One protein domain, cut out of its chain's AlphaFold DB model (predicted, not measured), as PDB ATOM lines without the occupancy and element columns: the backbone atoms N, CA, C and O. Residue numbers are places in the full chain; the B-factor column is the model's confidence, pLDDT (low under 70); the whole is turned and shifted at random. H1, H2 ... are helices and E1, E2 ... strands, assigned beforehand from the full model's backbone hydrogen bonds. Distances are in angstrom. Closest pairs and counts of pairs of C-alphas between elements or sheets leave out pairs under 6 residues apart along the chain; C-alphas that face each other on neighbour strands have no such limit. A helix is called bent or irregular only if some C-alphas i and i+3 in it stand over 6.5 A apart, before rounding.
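What this domain is: This is residues 259 to 408 of the 520 residues of an uncharacterized protein of Bradyrhizobium valentinum (UniProt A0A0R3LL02). A small three-stranded sheet, E1 E2 E3, stands at one side of a helical body; H1 and H2 pack on one of its faces, and a bundle of four helices, H3 to H6, lies beyond them. H1, H3 and H5 lie side by side in a row and run the same way, while H4, in the middle of the body, has H2 and H6 beside it and runs against H3 and H5. The printed part has 150 residues with three named strands and six named helices, in the order E1 H1 E2 E3 H2 H3 H4 H5 H6. The sheet's order is E1 E2 E3, mixed, and the class is mostly helix. The whole is compact, with a radius of gyration of the C-alphas of 14.3 A, and rounded, spanning 38 by 37 by 28 A.

How they stand to each other: Begin with the sheet: E1 is residues 261 to 265, E2 residues 300 to 304 and E3 residues 307 to 310. Edge strand E1 is parallel to inner strand E2, and you will find N 263 and O 301 at 2.9 A, within hydrogen-bond range. E2 and the other edge strand, E3, form an antiparallel hairpin, with N 309 and O 302 at 2.7 A. H1, residues 270 to 287, is on the sheet at a height of 8.9 A, over E1, and runs slantwise to the strands, at 35 degrees to E1 on the local plane. E1, H1 and E2 make a strand-helix-strand unit, two parallel neighbour strands with a helix between, and its crossover is right-handed. H2, residues 311 to 320, is on the same face, over E3, and stands up from the sheet, rising 54 degrees; with H1 and the sheet it makes two layers, helices on one face of a sheet. Now move outward to H3, residues 324 to 339, which touches H1 at a shallow tilt of 12 degrees, the same way; the closest C-alphas, of Ala 281 and Leu 333, are 4.6 A apart. H4, residues 363 to 372, is the hub: it touches H2 at the C-alphas of Arg 312 and His 364, 5.6 A apart, and three more helices. H3 and H4 form a helical hairpin at a steep tilt of 40 degrees, closest at the C-alphas of Thr 324 and Leu 372, 6.5 A. H5, residues 374 to 385, forms a hairpin with H4, closest at the C-alphas of Leu 370 and Ser 376, 5.9 A. H6, residues 393 to 407, touches H4 at the C-alphas of Arg 367 and Leu 399, 6.2 A; H5 and H6 only just touch, with 3 pairs of C-alphas within 8 A. H3 to H6 are an up-and-down bundle, each helix running against the one before it. Every O i to N i+4 pair is within hydrogen-bond range in H1, H2 and H4; in H3 it is 10 of 12, in H5 6 of 8, in H6 9 of 11.

Where its parts are: Find C-alpha 261 at (132.359, 221.663, 205.786), where E1 begins. From C-alpha 270 at (147.008, 213.334, 193.392), H1 runs 25.5 A; H3 runs 23.4 A and H5 18.4 A. H6 runs 20.4 A to C-alpha 407 at (153.868, 234.750, 185.235). H3 is irregular, with C-alphas 325 and 328 7.3 A apart; so is H5, with 375 and 378 7.5 A apart, and only just H6, with 397 and 400 6.51 A apart.

The domain as a whole: The C-alphas farthest apart, of Gly 306 and Gly 408, are 39.4 A apart, and the printed part has no cut. Look for the long links at residues 288 to 299 and 340 to 362; in the latter, residues 350 to 351 pair antiparallel with 359 to 360. The mean pLDDT of the printed part is 90.5, and it is under 70 at residues 259, 343 and 352 to 357.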
ATOM      1  N   ILE A 259     131.191 225.539 212.327       59.88
ATOM      2  CA  ILE A 259     130.742 224.446 211.454       59.88
ATOM      3  C   ILE A 259     131.396 224.606 210.080       59.88
ATOM      4  O   ILE A 259     130.809 225.133 209.142       59.88
ATOM      5  N   THR A 260     132.622 224.110 209.962       76.12
ATOM      6  CA  THR A 260     133.318 223.954 208.686       76.12
ATOM      7  C   THR A 260     132.778 222.732 207.950       76.12
ATOM      8  O   THR A 260     132.550 221.684 208.567       76.12
ATOM      9  N   ASN A 261     132.647 222.816 206.629       89.62
ATOM     10  CA  ASN A 261     132.359 221.663 205.786       89.62
ATOM     11  C   ASN A 261     133.536 220.681 205.865       89.62
ATOM     12  O   ASN A 261     134.640 220.967 205.404       89.62
ATOM     13  N   ARG A 262     133.308 219.521 206.484       92.81
ATOM     14  CA  ARG A 262     134.334 218.487 206.650       92.81
ATOM     15  C   ARG A 262     134.385 217.591 205.417       92.81
ATOM     16  O   ARG A 262     133.365 217.030 205.012       92.81
ATOM     17  N   VAL A 263     135.577 217.429 204.854       95.31
ATOM     18  CA  VAL A 263     135.852 216.543 203.719       95.31
ATOM     19  C   VAL A 263     136.929 215.549 204.131       95.31
ATOM     20  O   VAL A 263     137.930 215.934 204.723       95.31
ATOM     21  N   GLU A 264     136.719 214.264 203.868       95.88
ATOM     22  CA  GLU A 264     137.651 213.207 204.268       95.88
ATOM     23  C   GLU A 264     138.371 212.655 203.043       95.88
ATOM     24  O   GLU A 264     137.749 212.406 202.010       95.88
ATOM     25  N   LEU A 265     139.681 212.451 203.167       97.31
ATOM     26  CA  LEU A 265     140.501 211.821 202.143       97.31
ATOM     27  C   LEU A 265     141.589 210.948 202.790       97.31
ATOM     28  O   LEU A 265     142.119 211.291 203.852       97.31
ATOM     29  N   PRO A 266     141.935 209.798 202.189       96.00
ATOM     30  CA  PRO A 266     142.848 208.848 202.819       96.00
ATOM     31  C   PRO A 266     144.282 209.394 202.920       96.00
ATOM     32  O   PRO A 266     144.964 209.142 203.913       96.00
ATOM     33  N   ASP A 267     144.727 210.167 201.927       97.44
ATOM     34  CA  ASP A 267     146.055 210.775 201.858       97.44
ATOM     35  C   ASP A 267     146.077 212.021 200.946       97.44
ATOM     36  O   ASP A 267     145.054 212.442 200.415       97.44
ATOM     37  N   LEU A 268     147.261 212.620 200.771       97.38
ATOM     38  CA  LEU A 268     147.514 213.746 199.855       97.38
ATOM     39  C   LEU A 268     148.148 213.279 198.535       97.38
ATOM     40  O   LEU A 268     149.042 213.950 198.002       97.38
ATOM     41  N   SER A 269     147.768 212.098 198.043       97.75
ATOM     42  CA  SER A 269     148.096 211.697 196.674       97.75
ATOM     43  C   SER A 269     147.251 212.492 195.674       97.75
ATOM     44  O   SER A 269     146.168 212.979 195.999       97.75
ATOM     45  N   ALA A 270     147.742 212.627 194.439       97.31
ATOM     46  CA  ALA A 270     147.008 213.334 193.392       97.31
ATOM     47  C   ALA A 270     145.632 212.700 193.116       97.31
ATOM     48  O   ALA A 270     144.671 213.422 192.890       97.31
ATOM     49  N   GLU A 271     145.521 211.370 193.184       98.12
ATOM     50  CA  GLU A 271     144.256 210.647 193.010       98.12
ATOM     51  C   GLU A 271     143.243 210.998 194.110       98.12
ATOM     52  O   GLU A 271     142.122 211.400 193.801       98.12
ATOM     53  N   SER A 272     143.658 210.935 195.382       98.06
ATOM     54  CA  SER A 272     142.808 211.300 196.525       98.06
ATOM     55  C   SER A 272     142.364 212.760 196.476       98.06
ATOM     56  O   SER A 272     141.205 213.063 196.752       98.06
ATOM     57  N   VAL A 273     143.269 213.671 196.101       98.50
ATOM     58  CA  VAL A 273     142.961 215.099 195.949       98.50
ATOM     59  C   VAL A 273     141.971 215.326 194.804       98.50
ATOM     60  O   VAL A 273     140.982 216.026 195.001       98.50
ATOM     61  N   THR A 274     142.181 214.715 193.636       98.56
ATOM     62  CA  THR A 274     141.249 214.810 192.500       98.56
ATOM     63  C   THR A 274     139.859 214.307 192.886       98.56
ATOM     64  O   THR A 274     138.882 215.029 192.703       98.56
ATOM     65  N   ALA A 275     139.768 213.119 193.493       98.19
ATOM     66  CA  ALA A 275     138.497 212.553 193.942       98.19
ATOM     67  C   ALA A 275     137.800 213.440 194.990       98.19
ATOM     68  O   ALA A 275     136.583 213.616 194.943       98.19
ATOM     69  N   CYS A 276     138.569 214.033 195.907       98.00
ATOM     70  CA  CYS A 276     138.076 214.989 196.897       98.00
ATOM     71  C   CYS A 276     137.461 216.234 196.235       98.00
ATOM     72  O   CYS A 276     136.339 216.615 196.566       98.00
ATOM     73  N   LEU A 277     138.167 216.857 195.286       98.56
ATOM     74  CA  LEU A 277     137.683 218.040 194.565       98.56
ATOM     75  C   LEU A 277     136.430 217.726 193.732       98.56
ATOM     76  O   LEU A 277     135.480 218.512 193.725       98.56
ATOM     77  N   ASP A 278     136.387 216.559 193.087       98.44
ATOM     78  CA  ASP A 278     135.218 216.115 192.326       98.44
ATOM     79  C   ASP A 278     134.000 215.827 193.209       98.44
ATOM     80  O   ASP A 278     132.874 216.157 192.814       98.44
ATOM     81  N   ASP A 279     134.200 215.254 194.400       97.69
ATOM     82  CA  ASP A 279     133.129 215.063 195.381       97.69
ATOM     83  C   ASP A 279     132.607 216.405 195.907       97.69
ATOM     84  O   ASP A 279     131.391 216.589 195.991       97.69
ATOM     85  N   MET A 280     133.491 217.367 196.199       97.50
ATOM     86  CA  MET A 280     133.093 218.726 196.587       97.50
ATOM     87  C   MET A 280     132.228 219.383 195.506       97.50
ATOM     88  O   MET A 280     131.131 219.857 195.803       97.50
ATOM     89  N   ALA A 281     132.668 219.346 194.247       98.06
ATOM     90  CA  ALA A 281     131.898 219.871 193.121       98.06
ATOM     91  C   ALA A 281     130.553 219.135 192.967       98.06
ATOM     92  O   ALA A 281     129.498 219.757 192.863       98.06
ATOM     93  N   GLY A 282     130.560 217.802 193.049       97.38
ATOM     94  CA  GLY A 282     129.341 216.998 192.982       97.38
ATOM     95  C   GLY A 282     128.362 217.269 194.131       97.38
ATOM     96  O   GLY A 282     127.152 217.166 193.941       97.38
ATOM     97  N   LYS A 283     128.846 217.622 195.328       95.88
ATOM     98  CA  LYS A 283     127.993 218.052 196.446       95.88
ATOM     99  C   LYS A 283     127.302 219.376 196.141       95.88
ATOM    100  O   LYS A 283     126.093 219.451 196.349       95.88
ATOM    101  N   ILE A 284     128.026 220.360 195.597       95.19
ATOM    102  CA  ILE A 284     127.438 221.644 195.183       95.19
ATOM    103  C   ILE A 284     126.347 221.411 194.128       95.19
ATOM    104  O   ILE A 284     125.248 221.928 194.282       95.19
ATOM    105  N   GLU A 285     126.590 220.578 193.115       96.19
ATOM    106  CA  GLU A 285     125.584 220.264 192.085       96.19
ATOM    107  C   GLU A 285     124.343 219.561 192.658       96.19
ATOM    108  O   GLU A 285     123.216 219.877 192.284       96.19
ATOM    109  N   ARG A 286     124.532 218.586 193.557       96.12
ATOM    110  CA  ARG A 286     123.424 217.775 194.091       96.12
ATOM    111  C   ARG A 286     122.598 218.496 195.149       96.12
ATOM    112  O   ARG A 286     121.407 218.221 195.270       96.12
ATOM    113  N   GLN A 287     123.234 219.325 195.974       93.62
ATOM    114  CA  GLN A 287     122.614 219.926 197.160       93.62
ATOM    115  C   GLN A 287     122.411 221.440 197.018       93.62
ATOM    116  O   GLN A 287     121.701 222.041 197.824       93.62
ATOM    117  N   GLY A 288     123.016 222.054 196.000       91.81
ATOM    118  CA  GLY A 288     123.092 223.498 195.829       91.81
ATOM    119  C   GLY A 288     124.135 224.127 196.753       91.81
ATOM    120  O   GLY A 288     124.292 223.723 197.908       91.81
ATOM    121  N   LEU A 289     124.817 225.170 196.273       91.94
ATOM    122  CA  LEU A 289     125.849 225.881 197.036       91.94
ATOM    123  C   LEU A 289     125.318 226.427 198.370       91.94
ATOM    124  O   LEU A 289     125.959 226.286 199.409       91.94
ATOM    125  N   ARG A 290     124.096 226.972 198.366       88.31
ATOM    126  CA  ARG A 290     123.434 227.529 199.556       88.31
ATOM    127  C   ARG A 290     123.323 226.532 200.711       88.31
ATOM    128  O   ARG A 290     123.352 226.929 201.872       88.31
ATOM    129  N   SER A 291     123.230 225.234 200.417       88.44
ATOM    130  CA  SER A 291     123.184 224.190 201.446       88.44
ATOM    131  C   SER A 291     124.503 224.030 202.207       88.44
ATOM    132  O   SER A 291     124.491 223.471 203.305       88.44
ATOM    133  N   MET A 292     125.610 224.550 201.674       89.69
ATOM    134  CA  MET A 292     126.958 224.469 202.244       89.69
ATOM    135  C   MET A 292     127.382 225.760 202.956       89.69
ATOM    136  O   MET A 292     128.305 225.728 203.766       89.69
ATOM    137  N   ILE A 293     126.684 226.868 202.691       86.94
ATOM    138  CA  ILE A 293     126.922 228.172 203.319       86.94
ATOM    139  C   ILE A 293     126.289 228.201 204.715       86.94
ATOM    140  O   ILE A 293     125.149 227.757 204.915       86.94
ATOM    141  N   ARG A 294     127.011 228.720 205.710       80.38
ATOM    142  CA  ARG A 294     126.544 228.855 207.097       80.38
ATOM    143  C   ARG A 294     126.839 230.252 207.604       80.38
ATOM    144  O   ARG A 294     127.994 230.616 207.719       80.38
ATOM    145  N   ALA A 295     125.788 231.005 207.937       76.69
ATOM    146  CA  ALA A 295     125.917 232.387 208.405       76.69
ATOM    147  C   ALA A 295     126.843 233.218 207.499       76.69
ATOM    148  O   ALA A 295     127.780 233.832 207.986       76.69
ATOM    149  N   GLU A 296     126.579 233.155 206.188       80.88
ATOM    150  CA  GLU A 296     127.353 233.844 205.143       80.88
ATOM    151  C   GLU A 296     128.795 233.346 204.981       80.88
ATOM    152  O   GLU A 296     129.533 233.896 204.181       80.88
ATOM    153  N   GLU A 297     129.194 232.263 205.652       84.62
ATOM    154  CA  GLU A 297     130.528 231.679 205.523       84.62
ATOM    155  C   GLU A 297     130.515 230.380 204.702       84.62
ATOM    156  O   GLU A 297     129.584 229.567 204.788       84.62
ATOM    157  N   LEU A 298     131.571 230.165 203.917       89.94
ATOM    158  CA  LEU A 298     131.857 228.910 203.226       89.94
ATOM    159  C   LEU A 298     133.288 228.477 203.536       89.94
ATOM    160  O   LEU A 298     134.227 228.831 202.826       89.94
ATOM    161  N   ASP A 299     133.406 227.641 204.563       87.75
ATOM    162  CA  ASP A 299     134.685 227.126 205.034       87.75
ATOM    163  C   ASP A 299     134.777 225.614 204.867       87.75
ATOM    164  O   ASP A 299     133.813 224.882 205.135       87.75
ATOM    165  N   PHE A 300     135.969 225.139 204.504       92.56
ATOM    166  CA  PHE A 300     136.291 223.720 204.427       92.56
ATOM    167  C   PHE A 300     137.413 223.310 205.382       92.56
ATOM    168  O   PHE A 300     138.432 223.985 205.547       92.56
ATOM    169  N   THR A 301     137.246 222.122 205.958       93.69
ATOM    170  CA  THR A 301     138.287 221.423 206.709       93.69
ATOM    171  C   THR A 301     138.460 220.022 206.139       93.69
ATOM    172  O   THR A 301     137.488 219.305 205.908       93.69
ATOM    173  N   PHE A 302     139.707 219.621 205.938       96.38
ATOM    174  CA  PHE A 302     140.092 218.375 205.296       96.38
ATOM    175  C   PHE A 302     140.670 217.413 206.330       96.38
ATOM    176  O   PHE A 302     141.575 217.765 207.077       96.38
ATOM    177  N   GLU A 303     140.177 216.187 206.381       97.31
ATOM    178  CA  GLU A 303     140.704 215.141 207.255       97.31
ATOM    179  C   GLU A 303     141.539 214.179 206.426       97.31
ATOM    180  O   GLU A 303     141.009 213.326 205.716       97.31
ATOM    181  N   VAL A 304     142.855 214.352 206.512       96.81
ATOM    182  CA  VAL A 304     143.857 213.627 205.733       96.81
ATOM    183  C   VAL A 304     144.537 212.610 206.637       96.81
ATOM    184  O   VAL A 304     145.327 212.990 207.504       96.81
ATOM    185  N   GLY A 305     144.268 211.318 206.448       91.19
ATOM    186  CA  GLY A 305     144.929 210.266 207.234       91.19
ATOM    187  C   GLY A 305     144.781 210.452 208.755       91.19
ATOM    188  O   GLY A 305     145.711 210.175 209.510       91.19
ATOM    189  N   GLY A 306     143.638 210.987 209.202       90.56
ATOM    190  CA  GLY A 306     143.352 211.295 210.610       90.56
ATOM    191  C   GLY A 306     143.906 212.632 211.121       90.56
ATOM    192  O   GLY A 306     143.788 212.914 212.314       90.56
ATOM    193  N   ARG A 307     144.512 213.453 210.251       95.62
ATOM    194  CA  ARG A 307     144.946 214.821 210.562       95.62
ATOM    195  C   ARG A 307     143.987 215.836 209.948       95.62
ATOM    196  O   ARG A 307     143.784 215.846 208.738       95.62
ATOM    197  N   THR A 308     143.511 216.758 210.772       95.12
ATOM    198  CA  THR A 308     142.773 217.943 210.338       95.12
ATOM    199  C   THR A 308     143.710 218.939 209.642       95.12
ATOM    200  O   THR A 308     144.693 219.390 210.231       95.12
ATOM    201  N   VAL A 309     143.394 219.296 208.401       95.38
ATOM    202  CA  VAL A 309     144.093 220.246 207.527       95.38
ATOM    203  C   VAL A 309     143.094 221.328 207.122       95.38
ATOM    204  O   VAL A 309     141.968 221.030 206.732       95.38
ATOM    205  N   ARG A 310     143.470 222.601 207.232       92.69
ATOM    206  CA  ARG A 310     142.581 223.718 206.856       92.69
ATOM    207  C   ARG A 310     142.597 223.959 205.354       92.69
ATOM    208  O   ARG A 310     143.573 223.608 204.702       92.69
ATOM    209  N   GLU A 311     141.574 224.634 204.835       93.94
ATOM    210  CA  GLU A 311     141.473 224.997 203.416       93.94
ATOM    211  C   GLU A 311     142.753 225.619 202.848       93.94
ATOM    212  O   GLU A 311     143.302 225.107 201.873       93.94
ATOM    213  N   ARG A 312     143.282 226.660 203.502       93.81
ATOM    214  CA  ARG A 312     144.541 227.294 203.093       93.81
ATOM    215  C   ARG A 312     145.697 226.298 202.995       93.81
ATOM    216  O   ARG A 312     146.339 226.223 201.957       93.81
ATOM    217  N   GLU A 313     145.939 225.521 204.056       95.69
ATOM    218  CA  GLU A 313     147.032 224.534 204.095       95.69
ATOM    219  C   GLU A 313     146.839 223.459 203.018       95.69
ATOM    220  O   GLU A 313     147.794 223.077 202.348       95.69
ATOM    221  N   PHE A 314     145.604 222.995 202.815       97.69
ATOM    222  CA  PHE A 314     145.279 222.009 201.792       97.69
ATOM    223  C   PHE A 314     145.654 222.517 200.395       97.69
ATOM    224  O   PHE A 314     146.395 221.845 199.678       97.69
ATOM    225  N   PHE A 315     145.213 223.719 200.023       97.88
ATOM    226  CA  PHE A 315     145.496 224.287 198.704       97.88
ATOM    227  C   PHE A 315     146.947 224.765 198.539       97.88
ATOM    228  O   PHE A 315     147.496 224.641 197.443       97.88
ATOM    229  N   ASP A 316     147.608 225.215 199.609       97.00
ATOM    230  CA  ASP A 316     149.051 225.494 199.599       97.00
ATOM    231  C   ASP A 316     149.847 224.224 199.252       97.00
ATOM    232  O   ASP A 316     150.719 224.261 198.382       97.00
ATOM    233  N   ILE A 317     149.475 223.067 199.814       97.62
ATOM    234  CA  ILE A 317     150.104 221.776 199.491       97.62
ATOM    235  C   ILE A 317     149.956 221.421 198.001       97.62
ATOM    236  O   ILE A 317     150.900 220.889 197.406       97.62
ATOM    237  N   LEU A 318     148.804 221.706 197.379       98.12
ATOM    238  CA  LEU A 318     148.594 221.474 195.941       98.12
ATOM    239  C   LEU A 318     149.576 222.301 195.098       98.12
ATOM    240  O   LEU A 318     150.165 221.776 194.146       98.12
ATOM    241  N   VAL A 319     149.780 223.570 195.471       97.62
ATOM    242  CA  VAL A 319     150.718 224.489 194.807       97.62
ATOM    243  C   VAL A 319     152.165 224.045 195.015       97.62
ATOM    244  O   VAL A 319     152.914 223.916 194.043       97.62
ATOM    245  N   GLU A 320     152.558 223.772 196.260       97.75
ATOM    246  CA  GLU A 320     153.915 223.361 196.637       97.75
ATOM    247  C   GLU A 320     154.337 222.065 195.940       97.75
ATOM    248  O   GLU A 320     155.445 221.964 195.408       97.75
ATOM    249  N   ARG A 321     153.431 221.081 195.883       97.94
ATOM    250  CA  ARG A 321     153.675 219.785 195.231       97.94
ATOM    251  C   ARG A 321     153.435 219.806 193.723       97.94
ATOM    252  O   ARG A 321     153.625 218.776 193.083       97.94
ATOM    253  N   ARG A 322     153.038 220.952 193.153       97.38
ATOM    254  CA  ARG A 322     152.716 221.126 191.727       97.38
ATOM    255  C   ARG A 322     151.768 220.038 191.211       97.38
ATOM    256  O   ARG A 322     152.064 219.382 190.214       97.38
ATOM    257  N   MET A 323     150.647 219.825 191.900       97.94
ATOM    258  CA  MET A 323     149.690 218.755 191.586       97.94
ATOM    259  C   MET A 323     148.864 219.044 190.321       97.94
ATOM    260  O   MET A 323     147.647 219.210 190.373       97.94
ATOM    261  N   THR A 324     149.506 219.097 189.154       97.94
ATOM    262  CA  THR A 324     148.840 219.434 187.886       97.94
ATOM    263  C   THR A 324     147.794 218.401 187.461       97.94
ATOM    264  O   THR A 324     146.892 218.725 186.697       97.94
ATOM    265  N   GLN A 325     147.863 217.167 187.969       98.12
ATOM    266  CA  GLN A 325     146.862 216.126 187.710       98.12
ATOM    267  C   GLN A 325     145.488 216.459 188.315       98.12
ATOM    268  O   GLN A 325     144.482 215.954 187.826       98.12
ATOM    269  N   ALA A 326     145.439 217.310 189.344       98.25
ATOM    270  CA  ALA A 326     144.199 217.742 189.987       98.25
ATOM    271  C   ALA A 326     143.533 218.938 189.281       98.25
ATOM    272  O   ALA A 326     142.411 219.304 189.631       98.25
ATOM    273  N   LEU A 327     144.187 219.540 188.277       98.31
ATOM    274  CA  LEU A 327     143.691 220.738 187.591       98.31
ATOM    275  C   LEU A 327     142.279 220.585 187.006       98.31
ATOM    276  O   LEU A 327     141.476 221.487 187.237       98.31
ATOM    277  N   PRO A 328     141.916 219.488 186.308       98.50
ATOM    278  CA  PRO A 328     140.561 219.345 185.776       98.50
ATOM    279  C   PRO A 328     139.483 219.378 186.870       98.50
ATOM    280  O   PRO A 328     138.477 220.066 186.712       98.50
ATOM    281  N   ALA A 329     139.718 218.698 187.997       98.62
ATOM    282  CA  ALA A 329     138.783 218.675 189.121       98.62
ATOM    283  C   ALA A 329     138.741 220.020 189.862       98.62
ATOM    284  O   ALA A 329     137.670 220.473 190.256       98.62
ATOM    285  N   LEU A 330     139.882 220.708 189.990       98.56
ATOM    286  CA  LEU A 330     139.944 222.044 190.583       98.56
ATOM    287  C   LEU A 330     139.200 223.086 189.736       98.56
ATOM    288  O   LEU A 330     138.413 223.864 190.275       98.56
ATOM    289  N   ARG A 331     139.400 223.070 188.409       98.44
ATOM    290  CA  ARG A 331     138.636 223.905 187.468       98.44
ATOM    291  C   ARG A 331     137.147 223.620 187.596       98.44
ATOM    292  O   ARG A 331     136.369 224.550 187.764       98.44
ATOM    293  N   ARG A 332     136.759 222.340 187.588       98.12
ATOM    294  CA  ARG A 332     135.360 221.930 187.737       98.12
ATOM    295  C   ARG A 332     134.747 222.427 189.047       98.12
ATOM    296  O   ARG A 332     133.644 222.963 189.007       98.12
ATOM    297  N   LEU A 333     135.447 222.291 190.175       98.25
ATOM    298  CA  LEU A 333     134.987 222.793 191.472       98.25
ATOM    299  C   LEU A 333     134.673 224.288 191.420       98.25
ATOM    300  O   LEU A 333     133.584 224.685 191.823       98.25
ATOM    301  N   LEU A 334     135.593 225.101 190.898       97.50
ATOM    302  CA  LEU A 334     135.403 226.550 190.815       97.50
ATOM    303  C   LEU A 334     134.306 226.928 189.814       97.50
ATOM    304  O   LEU A 334     133.465 227.763 190.125       97.50
ATOM    305  N   THR A 335     134.223 226.266 188.658       96.38
ATOM    306  CA  THR A 335     133.126 226.483 187.699       96.38
ATOM    307  C   THR A 335     131.759 226.179 188.313       96.38
ATOM    308  O   THR A 335     130.831 226.974 188.173       96.38
ATOM    309  N   VAL A 336     131.625 225.053 189.018       96.19
ATOM    310  CA  VAL A 336     130.377 224.668 189.691       96.19
ATOM    311  C   VAL A 336     130.051 225.622 190.840       96.19
ATOM    312  O   VAL A 336     128.895 226.001 191.009       96.19
ATOM    313  N   TYR A 337     131.057 226.035 191.613       94.44
ATOM    314  CA  TYR A 337     130.910 227.061 192.643       94.44
ATOM    315  C   TYR A 337     130.345 228.357 192.051       94.44
ATOM    316  O   TYR A 337     129.330 228.845 192.536       94.44
ATOM    317  N   HIS A 338     130.917 228.852 190.950       91.25
ATOM    318  CA  HIS A 338     130.439 230.057 190.268       91.25
ATOM    319  C   HIS A 338     129.015 229.928 189.731       91.25
ATOM    320  O   HIS A 338     128.222 230.856 189.877       91.25
ATOM    321  N   ALA A 339     128.678 228.778 189.148       91.19
ATOM    322  CA  ALA A 339     127.330 228.505 188.657       91.19
ATOM    323  C   ALA A 339     126.296 228.358 189.788       91.19
ATOM    324  O   ALA A 339     125.105 228.537 189.552       91.19
ATOM    325  N   GLY A 340     126.735 228.029 191.006       88.56
ATOM    326  CA  GLY A 340     125.873 227.860 192.174       88.56
ATOM    327  C   GLY A 340     125.394 229.166 192.819       88.56
ATOM    328  O   GLY A 340     124.605 229.103 193.763       88.56
ATOM    329  N   PHE A 341     125.865 230.324 192.349       81.31
ATOM    330  CA  PHE A 341     125.441 231.634 192.840       81.31
ATOM    331  C   PHE A 341     124.202 232.152 192.125       81.31
ATOM    332  O   PHE A 341     124.243 232.479 190.941       81.31
ATOM    333  N   GLU A 342     123.132 232.328 192.892       71.19
ATOM    334  CA  GLU A 342     121.947 233.083 192.495       71.19
ATOM    335  C   GLU A 342     122.002 234.449 193.201       71.19
ATOM    336  O   GLU A 342     121.464 234.603 194.296       71.19
ATOM    337  N   GLY A 343     122.729 235.423 192.638       69.69
ATOM    338  CA  GLY A 343     122.816 236.779 193.198       69.69
ATOM    339  C   GLY A 343     124.087 237.560 192.847       69.69
ATOM    340  O   GLY A 343     125.002 237.035 192.208       69.69
ATOM    341  N   GLY A 344     124.107 238.830 193.260       70.88
ATOM    342  CA  GLY A 344     125.256 239.737 193.160       70.88
ATOM    343  C   GLY A 344     126.149 239.720 194.407       70.88
ATOM    344  O   GLY A 344     126.146 238.760 195.176       70.88
ATOM    345  N   GLU A 345     126.877 240.815 194.618       71.50
ATOM    346  CA  GLU A 345     127.905 241.017 195.654       71.50
ATOM    347  C   GLU A 345     127.544 240.461 197.046       71.50
ATOM    348  O   GLU A 345     128.265 239.622 197.588       71.50
ATOM    349  N   GLY A 346     126.382 240.835 197.595       70.81
ATOM    350  CA  GLY A 346     125.944 240.414 198.935       70.81
ATOM    351  C   GLY A 346     125.566 238.932 199.074       70.81
ATOM    352  O   GLY A 346     125.215 238.486 200.162       70.81
ATOM    353  N   SER A 347     125.595 238.157 197.985       74.62
ATOM    354  CA  SER A 347     125.264 236.721 197.997       74.62
ATOM    355  C   SER A 347     126.494 235.818 198.077       74.62
ATOM    356  O   SER A 347     126.347 234.599 198.210       74.62
ATOM    357  N   GLN A 348     127.700 236.386 197.991       79.25
ATOM    358  CA  GLN A 348     128.923 235.607 198.112       79.25
ATOM    359  C   GLN A 348     129.234 235.249 199.563       79.25
ATOM    360  O   GLN A 348     129.286 236.141 200.413       79.25
ATOM    361  N   PRO A 349     129.504 233.968 199.869       85.12
ATOM    362  CA  PRO A 349     129.994 233.605 201.163       85.12
ATOM    363  C   PRO A 349     131.408 234.140 201.342       85.12
ATOM    364  O   PRO A 349     132.236 234.126 200.427       85.12
ATOM    365  N   ARG A 350     131.685 234.551 202.565       84.44
ATOM    366  CA  ARG A 350     133.008 234.909 203.042       84.44
ATOM    367  C   ARG A 350     133.714 233.665 203.580       84.44
ATOM    368  O   ARG A 350     133.092 232.652 203.893       84.44
ATOM    369  N   ASN A 351     135.023 233.753 203.719       79.38
ATOM    370  CA  ASN A 351     135.823 232.878 204.562       79.38
ATOM    371  C   ASN A 351     136.399 233.780 205.664       79.38
ATOM    372  O   ASN A 351     137.443 234.415 205.501       79.38
ATOM    373  N   GLU A 352     135.632 233.956 206.748       64.44
ATOM    374  CA  GLU A 352     135.935 234.912 207.832       64.44
ATOM    375  C   GLU A 352     136.902 234.344 208.882       64.44
ATOM    376  O   GLU A 352     137.261 235.028 209.847       64.44
ATOM    377  N   TYR A 353     137.383 233.104 208.716       52.66
ATOM    378  CA  TYR A 353     138.299 232.511 209.690       52.66
ATOM    379  C   TYR A 353     139.605 233.321 209.826       52.66
ATOM    380  O   TYR A 353     140.232 233.353 210.893       52.66
ATOM    381  N   LEU A 354     140.002 234.037 208.773       52.66
ATOM    382  CA  LEU A 354     141.082 235.014 208.810       52.66
ATOM    383  C   LEU A 354     140.526 236.375 209.247       52.66
ATOM    384  O   LEU A 354     140.344 237.269 208.433       52.66
ATOM    385  N   ARG A 355     140.317 236.559 210.560       55.31
ATOM    386  CA  ARG A 355     139.881 237.836 211.179       55.31
ATOM    387  C   ARG A 355     140.682 239.080 210.760       55.31
ATOM    388  O   ARG A 355     140.278 240.190 211.079       55.31
ATOM    389  N   GLU A 356     141.842 238.898 210.137       57.94
ATOM    390  CA  GLU A 356     142.700 239.983 209.668       57.94
ATOM    391  C   GLU A 356     142.332 240.450 208.248       57.94
ATOM    392  O   GLU A 356     142.498 241.632 207.973       57.94
ATOM    393  N   GLN A 357     141.807 239.567 207.380       68.06
ATOM    394  CA  GLN A 357     141.339 239.881 206.020       68.06
ATOM    395  C   GLN A 357     140.298 238.837 205.566       68.06
ATOM    396  O   GLN A 357     140.690 237.710 205.239       68.06
ATOM    397  N   PRO A 358     138.991 239.158 205.547       72.25
ATOM    398  CA  PRO A 358     137.984 238.239 205.024       72.25
ATOM    399  C   PRO A 358     138.261 237.969 203.540       72.25
ATOM    400  O   PRO A 358     138.456 238.901 202.765       72.25
ATOM    401  N   THR A 359     138.278 236.700 203.132       87.50
ATOM    402  CA  THR A 359     138.400 236.333 201.709       87.50
ATOM    403  C   THR A 359     137.044 235.903 201.158       87.50
ATOM    404  O   THR A 359     136.147 235.557 201.929       87.50
ATOM    405  N   GLY A 360     136.862 235.887 199.837       89.00
ATOM    406  CA  GLY A 360     135.734 235.175 199.239       89.00
ATOM    407  C   GLY A 360     135.777 233.670 199.536       89.00
ATOM    408  O   GLY A 360     136.828 233.094 199.851       89.00
ATOM    409  N   GLY A 361     134.626 233.006 199.436       91.06
ATOM    410  CA  GLY A 361     134.542 231.549 199.499       91.06
ATOM    411  C   GLY A 361     135.446 230.902 198.446       91.06
ATOM    412  O   GLY A 361     135.580 231.400 197.324       91.06
ATOM    413  N   LEU A 362     136.107 229.800 198.813       94.38
ATOM    414  CA  LEU A 362     137.061 229.084 197.954       94.38
ATOM    415  C   LEU A 362     138.215 229.945 197.394       94.38
ATOM    416  O   LEU A 362     138.846 229.560 196.405       94.38
ATOM    417  N   ALA A 363     138.553 231.080 198.015       94.25
ATOM    418  CA  ALA A 363     139.641 231.942 197.547       94.25
ATOM    419  C   ALA A 363     140.999 231.215 197.485       94.25
ATOM    420  O   ALA A 363     141.818 231.465 196.596       94.25
ATOM    421  N   HIS A 364     141.249 230.264 198.389       95.69
ATOM    422  CA  HIS A 364     142.471 229.457 198.365       95.69
ATOM    423  C   HIS A 364     142.468 228.411 197.241       95.69
ATOM    424  O   HIS A 364     143.520 228.149 196.652       95.69
ATOM    425  N   ALA A 365     141.300 227.870 196.883       97.56
ATOM    426  CA  ALA A 365     141.150 227.014 195.706       97.56
ATOM    427  C   ALA A 365     141.430 227.803 194.420       97.56
ATOM    428  O   ALA A 365     142.182 227.344 193.556       97.56
ATOM    429  N   MET A 366     140.883 229.020 194.333       97.44
ATOM    430  CA  MET A 366     141.111 229.939 193.221       97.44
ATOM    431  C   MET A 366     142.595 230.299 193.094       97.44
ATOM    432  O   MET A 366     143.165 230.186 192.008       97.44
ATOM    433  N   ARG A 367     143.267 230.614 194.211       97.00
ATOM    434  CA  ARG A 367     144.724 230.807 194.249       97.00
ATOM    435  C   ARG A 367     145.482 229.604 193.700       97.00
ATOM    436  O   ARG A 367     146.368 229.766 192.864       97.00
ATOM    437  N   ALA A 368     145.158 228.400 194.175       98.06
ATOM    438  CA  ALA A 368     145.841 227.194 193.728       98.06
ATOM    439  C   ALA A 368     145.688 226.986 192.219       98.06
ATOM    440  O   ALA A 368     146.676 226.685 191.549       98.06
ATOM    441  N   LEU A 369     144.488 227.212 191.677       98.25
ATOM    442  CA  LEU A 369     144.243 227.113 190.244       98.25
ATOM    443  C   LEU A 369     145.081 228.140 189.468       98.25
ATOM    444  O   LEU A 369     145.798 227.752 188.550       98.25
ATOM    445  N   LEU A 370     145.073 229.406 189.891       96.06
ATOM    446  CA  LEU A 370     145.793 230.497 189.223       96.06
ATOM    447  C   LEU A 370     147.316 230.275 189.168       96.06
ATOM    448  O   LEU A 370     147.983 230.656 188.205       96.06
ATOM    449  N   LEU A 371     147.884 229.645 190.203       96.12
ATOM    450  CA  LEU A 371     149.324 229.378 190.298       96.12
ATOM    451  C   LEU A 371     149.759 228.068 189.625       96.12
ATOM    452  O   LEU A 371     150.948 227.906 189.316       96.12
ATOM    453  N   LEU A 372     148.833 227.123 189.431       97.00
ATOM    454  CA  LEU A 372     149.087 225.831 188.786       97.00
ATOM    455  C   LEU A 372     148.736 225.831 187.291       97.00
ATOM    456  O   LEU A 372     149.389 225.121 186.528       97.00
ATOM    457  N   ASP A 373     147.749 226.622 186.876       97.00
ATOM    458  CA  ASP A 373     147.255 226.724 185.505       97.00
ATOM    459  C   ASP A 373     147.157 228.189 185.076       97.00
ATOM    460  O   ASP A 373     146.195 228.890 185.384       97.00
ATOM    461  N   ARG A 374     148.141 228.651 184.301       95.00
ATOM    462  CA  ARG A 374     148.123 230.007 183.735       95.00
ATOM    463  C   ARG A 374     146.919 230.246 182.816       95.00
ATOM    464  O   ARG A 374     146.490 231.382 182.687       95.00
ATOM    465  N   GLY A 375     146.363 229.201 182.200       95.94
ATOM    466  CA  GLY A 375     145.191 229.290 181.326       95.94
ATOM    467  C   GLY A 375     143.858 229.367 182.076       95.94
ATOM    468  O   GLY A 375     142.817 229.112 181.479       95.94
ATOM    469  N   SER A 376     143.867 229.647 183.381       96.31
ATOM    470  CA  SER A 376     142.664 229.748 184.223       96.31
ATOM    471  C   SER A 376     142.186 231.178 184.478       96.31
ATOM    472  O   SER A 376     141.351 231.414 185.356       96.31
ATOM    473  N   THR A 377     142.693 232.145 183.710       95.62
ATOM    474  CA  THR A 377     142.294 233.553 183.826       95.62
ATOM    475  C   THR A 377     140.807 233.764 183.535       95.62
ATOM    476  O   THR A 377     140.216 234.686 184.086       95.62
ATOM    477  N   ASP A 378     140.178 232.895 182.740       94.38
ATOM    478  CA  ASP A 378     138.734 232.881 182.495       94.38
ATOM    479  C   ASP A 378     137.935 232.639 183.784       94.38
ATOM    480  O   ASP A 378     137.041 233.415 184.113       94.38
ATOM    481  N   ILE A 379     138.316 231.620 184.559       95.44
ATOM    482  CA  ILE A 379     137.661 231.281 185.829       95.44
ATOM    483  C   ILE A 379     137.895 232.386 186.861       95.44
ATOM    484  O   ILE A 379     136.969 232.771 187.566       95.44
ATOM    485  N   PHE A 380     139.105 232.944 186.925       95.44
ATOM    486  CA  PHE A 380     139.396 234.037 187.852       95.44
ATOM    487  C   PHE A 380     138.646 235.324 187.515       95.44
ATOM    488  O   PHE A 380     138.175 236.005 188.421       95.44
ATOM    489  N   ARG A 381     138.473 235.637 186.226       93.75
ATOM    490  CA  ARG A 381     137.619 236.750 185.788       93.75
ATOM    491  C   ARG A 381     136.181 236.543 186.255       93.75
ATOM    492  O   ARG A 381     135.605 237.461 186.823       93.75
ATOM    493  N   THR A 382     135.626 235.337 186.113       91.06
ATOM    494  CA  THR A 382     134.303 235.011 186.675       91.06
ATOM    495  C   THR A 382     134.275 235.117 188.203       91.06
ATOM    496  O   THR A 382     133.274 235.568 188.755       91.06
ATOM    497  N   TYR A 383     135.359 234.735 188.887       91.69
ATOM    498  CA  TYR A 383     135.480 234.824 190.343       91.69
ATOM    499  C   TYR A 383     135.365 236.265 190.838       91.69
ATOM    500  O   TYR A 383     134.484 236.563 191.645       91.69
ATOM    501  N   ILE A 384     136.208 237.161 190.318       90.62
ATOM    502  CA  ILE A 384     136.217 238.565 190.746       90.62
ATOM    503  C   ILE A 384     134.972 239.306 190.273       90.62
ATOM    504  O   ILE A 384     134.473 240.157 190.982       90.62
ATOM    505  N   ALA A 385     134.394 238.968 189.120       87.06
ATOM    506  CA  ALA A 385     133.262 239.737 188.609       87.06
ATOM    507  C   ALA A 385     131.979 239.575 189.449       87.06
ATOM    508  O   ALA A 385     131.048 240.360 189.338       87.06
ATOM    509  N   LYS A 386     131.924 238.577 190.334       82.56
ATOM    510  CA  LYS A 386     130.755 238.305 191.173       82.56
ATOM    511  C   LYS A 386     130.747 239.095 192.497       82.56
ATOM    512  O   LYS A 386     129.770 238.966 193.234       82.56
ATOM    513  N   ARG A 387     131.817 239.818 192.848       80.06
ATOM    514  CA  ARG A 387     131.935 240.635 194.071       80.06
ATOM    515  C   ARG A 387     132.767 241.860 193.762       80.06
ATOM    516  O   ARG A 387     133.759 241.748 193.053       80.06
ATOM    517  N   ASP A 388     132.356 243.015 194.247       76.38
ATOM    518  CA  ASP A 388     133.098 244.236 193.977       76.38
ATOM    519  C   ASP A 388     134.529 244.172 194.547       76.38
ATOM    520  O   ASP A 388     134.870 243.361 195.417       76.38
ATOM    521  N   GLY A 389     135.417 244.998 193.999       73.00
ATOM    522  CA  GLY A 389     136.824 244.957 194.385       73.00
ATOM    523  C   GLY A 389     137.097 245.462 195.805       73.00
ATOM    524  O   GLY A 389     138.155 245.136 196.342       73.00
ATOM    525  N   GLU A 390     136.168 246.217 196.410       79.94
ATOM    526  CA  GLU A 390     136.236 246.623 197.823       79.94
ATOM    527  C   GLU A 390     136.076 245.412 198.732       79.94
ATOM    528  O   GLU A 390     136.874 245.216 199.648       79.94
ATOM    529  N   HIS A 391     135.104 244.546 198.453       79.62
ATOM    530  CA  HIS A 391     134.854 243.394 199.304       79.62
ATOM    531  C   HIS A 391     135.660 242.152 198.900       79.62
ATOM    532  O   HIS A 391     135.705 241.192 199.672       79.62
ATOM    533  N   GLU A 392     136.336 242.160 197.747       85.38
ATOM    534  CA  GLU A 392     137.223 241.082 197.287       85.38
ATOM    535  C   GLU A 392     138.716 241.486 197.274       85.38
ATOM    536  O   GLU A 392     139.482 241.129 196.372       85.38
ATOM    537  N   GLU A 393     139.167 242.198 198.318       85.94
ATOM    538  CA  GLU A 393     140.560 242.661 198.445       85.94
ATOM    539  C   GLU A 393     141.592 241.530 198.328       85.94
ATOM    540  O   GLU A 393     142.698 241.738 197.830       85.94
ATOM    541  N   TYR A 394     141.273 240.316 198.781       90.31
ATOM    542  CA  TYR A 394     142.216 239.204 198.688       90.31
ATOM    543  C   TYR A 394     142.513 238.832 197.229       90.31
ATOM    544  O   TYR A 394     143.681 238.645 196.872       90.31
ATOM    545  N   ALA A 395     141.503 238.774 196.355       91.50
ATOM    546  CA  ALA A 395     141.742 238.478 194.947       91.50
ATOM    547  C   ALA A 395     142.527 239.604 194.258       91.50
ATOM    548  O   ALA A 395     143.496 239.330 193.546       91.50
ATOM    549  N   THR A 396     142.149 240.859 194.506       90.06
ATOM    550  CA  THR A 396     142.715 242.026 193.815       90.06
ATOM    551  C   THR A 396     144.086 242.434 194.358       90.06
ATOM    552  O   THR A 396     144.993 242.693 193.574       90.06
ATOM    553  N   ARG A 397     144.293 242.416 195.681       89.19
ATOM    554  CA  ARG A 397     145.533 242.871 196.344       89.19
ATOM    555  C   ARG A 397     146.501 241.760 196.733       89.19
ATOM    556  O   ARG A 397     147.649 242.056 197.061       89.19
ATOM    557  N   THR A 398     146.078 240.496 196.709       91.81
ATOM    558  CA  THR A 398     146.966 239.359 197.013       91.81
ATOM    559  C   THR A 398     147.120 238.422 195.820       91.81
ATOM    560  O   THR A 398     148.237 238.234 195.337       91.81
ATOM    561  N   LEU A 399     146.023 237.851 195.313       93.94
ATOM    562  CA  LEU A 399     146.097 236.808 194.283       93.94
ATOM    563  C   LEU A 399     146.609 237.321 192.943       93.94
ATOM    564  O   LEU A 399     147.498 236.704 192.352       93.94
ATOM    565  N   TYR A 400     146.070 238.440 192.466       95.44
ATOM    566  CA  TYR A 400     146.483 239.013 191.191       95.44
ATOM    567  C   TYR A 400     147.959 239.466 191.200       95.44
ATOM    568  O   TYR A 400     148.703 239.035 190.312       95.44
ATOM    569  N   PRO A 401     148.457 240.198 192.218       96.00
ATOM    570  CA  PRO A 401     149.882 240.502 192.336       96.00
ATOM    571  C   PRO A 401     150.774 239.259 192.361       96.00
ATOM    572  O   PRO A 401     151.830 239.252 191.728       96.00
ATOM    573  N   GLU A 402     150.356 238.188 193.044       95.81
ATOM    574  CA  GLU A 402     151.100 236.925 193.060       95.81
ATOM    575  C   GLU A 402     151.138 236.264 191.671       95.81
ATOM    576  O   GLU A 402     152.195 235.797 191.231       95.81
ATOM    577  N   PHE A 403     150.016 236.275 190.943       96.06
ATOM    578  CA  PHE A 403     149.950 235.806 189.560       96.06
ATOM    579  C   PHE A 403     150.889 236.596 188.645       96.06
ATOM    580  O   PHE A 403     151.668 235.983 187.908       96.06
ATOM    581  N   VAL A 404     150.867 237.931 188.717       96.50
ATOM    582  CA  VAL A 404     151.735 238.803 187.912       96.50
ATOM    583  C   VAL A 404     153.203 238.591 188.273       96.50
ATOM    584  O   VAL A 404     154.036 238.459 187.378       96.50
ATOM    585  N   ALA A 405     153.542 238.496 189.560       96.06
ATOM    586  CA  ALA A 405     154.914 238.246 190.000       96.06
ATOM    587  C   ALA A 405     155.460 236.909 189.470       96.06
ATOM    588  O   ALA A 405     156.644 236.802 189.144       96.06
ATOM    589  N   ARG A 406     154.600 235.890 189.363       94.62
ATOM    590  CA  ARG A 406     154.977 234.549 188.901       94.62
ATOM    591  C   ARG A 406     155.033 234.418 187.381       94.62
ATOM    592  O   ARG A 406     155.930 233.750 186.870       94.62
ATOM    593  N   ASN A 407     154.066 234.990 186.669       93.94
ATOM    594  CA  ASN A 407     153.868 234.750 185.235       93.94
ATOM    595  C   ASN A 407     154.292 235.933 184.353       93.94
ATOM    596  O   ASN A 407     154.503 235.758 183.147       93.94
ATOM    597  N   GLY A 408     154.422 237.119 184.949       94.50
ATOM    598  CA  GLY A 408     154.433 238.390 184.238       94.50
ATOM    599  C   GLY A 408     153.096 238.671 183.548       94.50
ATOM    600  O   GLY A 408     152.163 237.874 183.595       94.50
TER     601      GLY A 408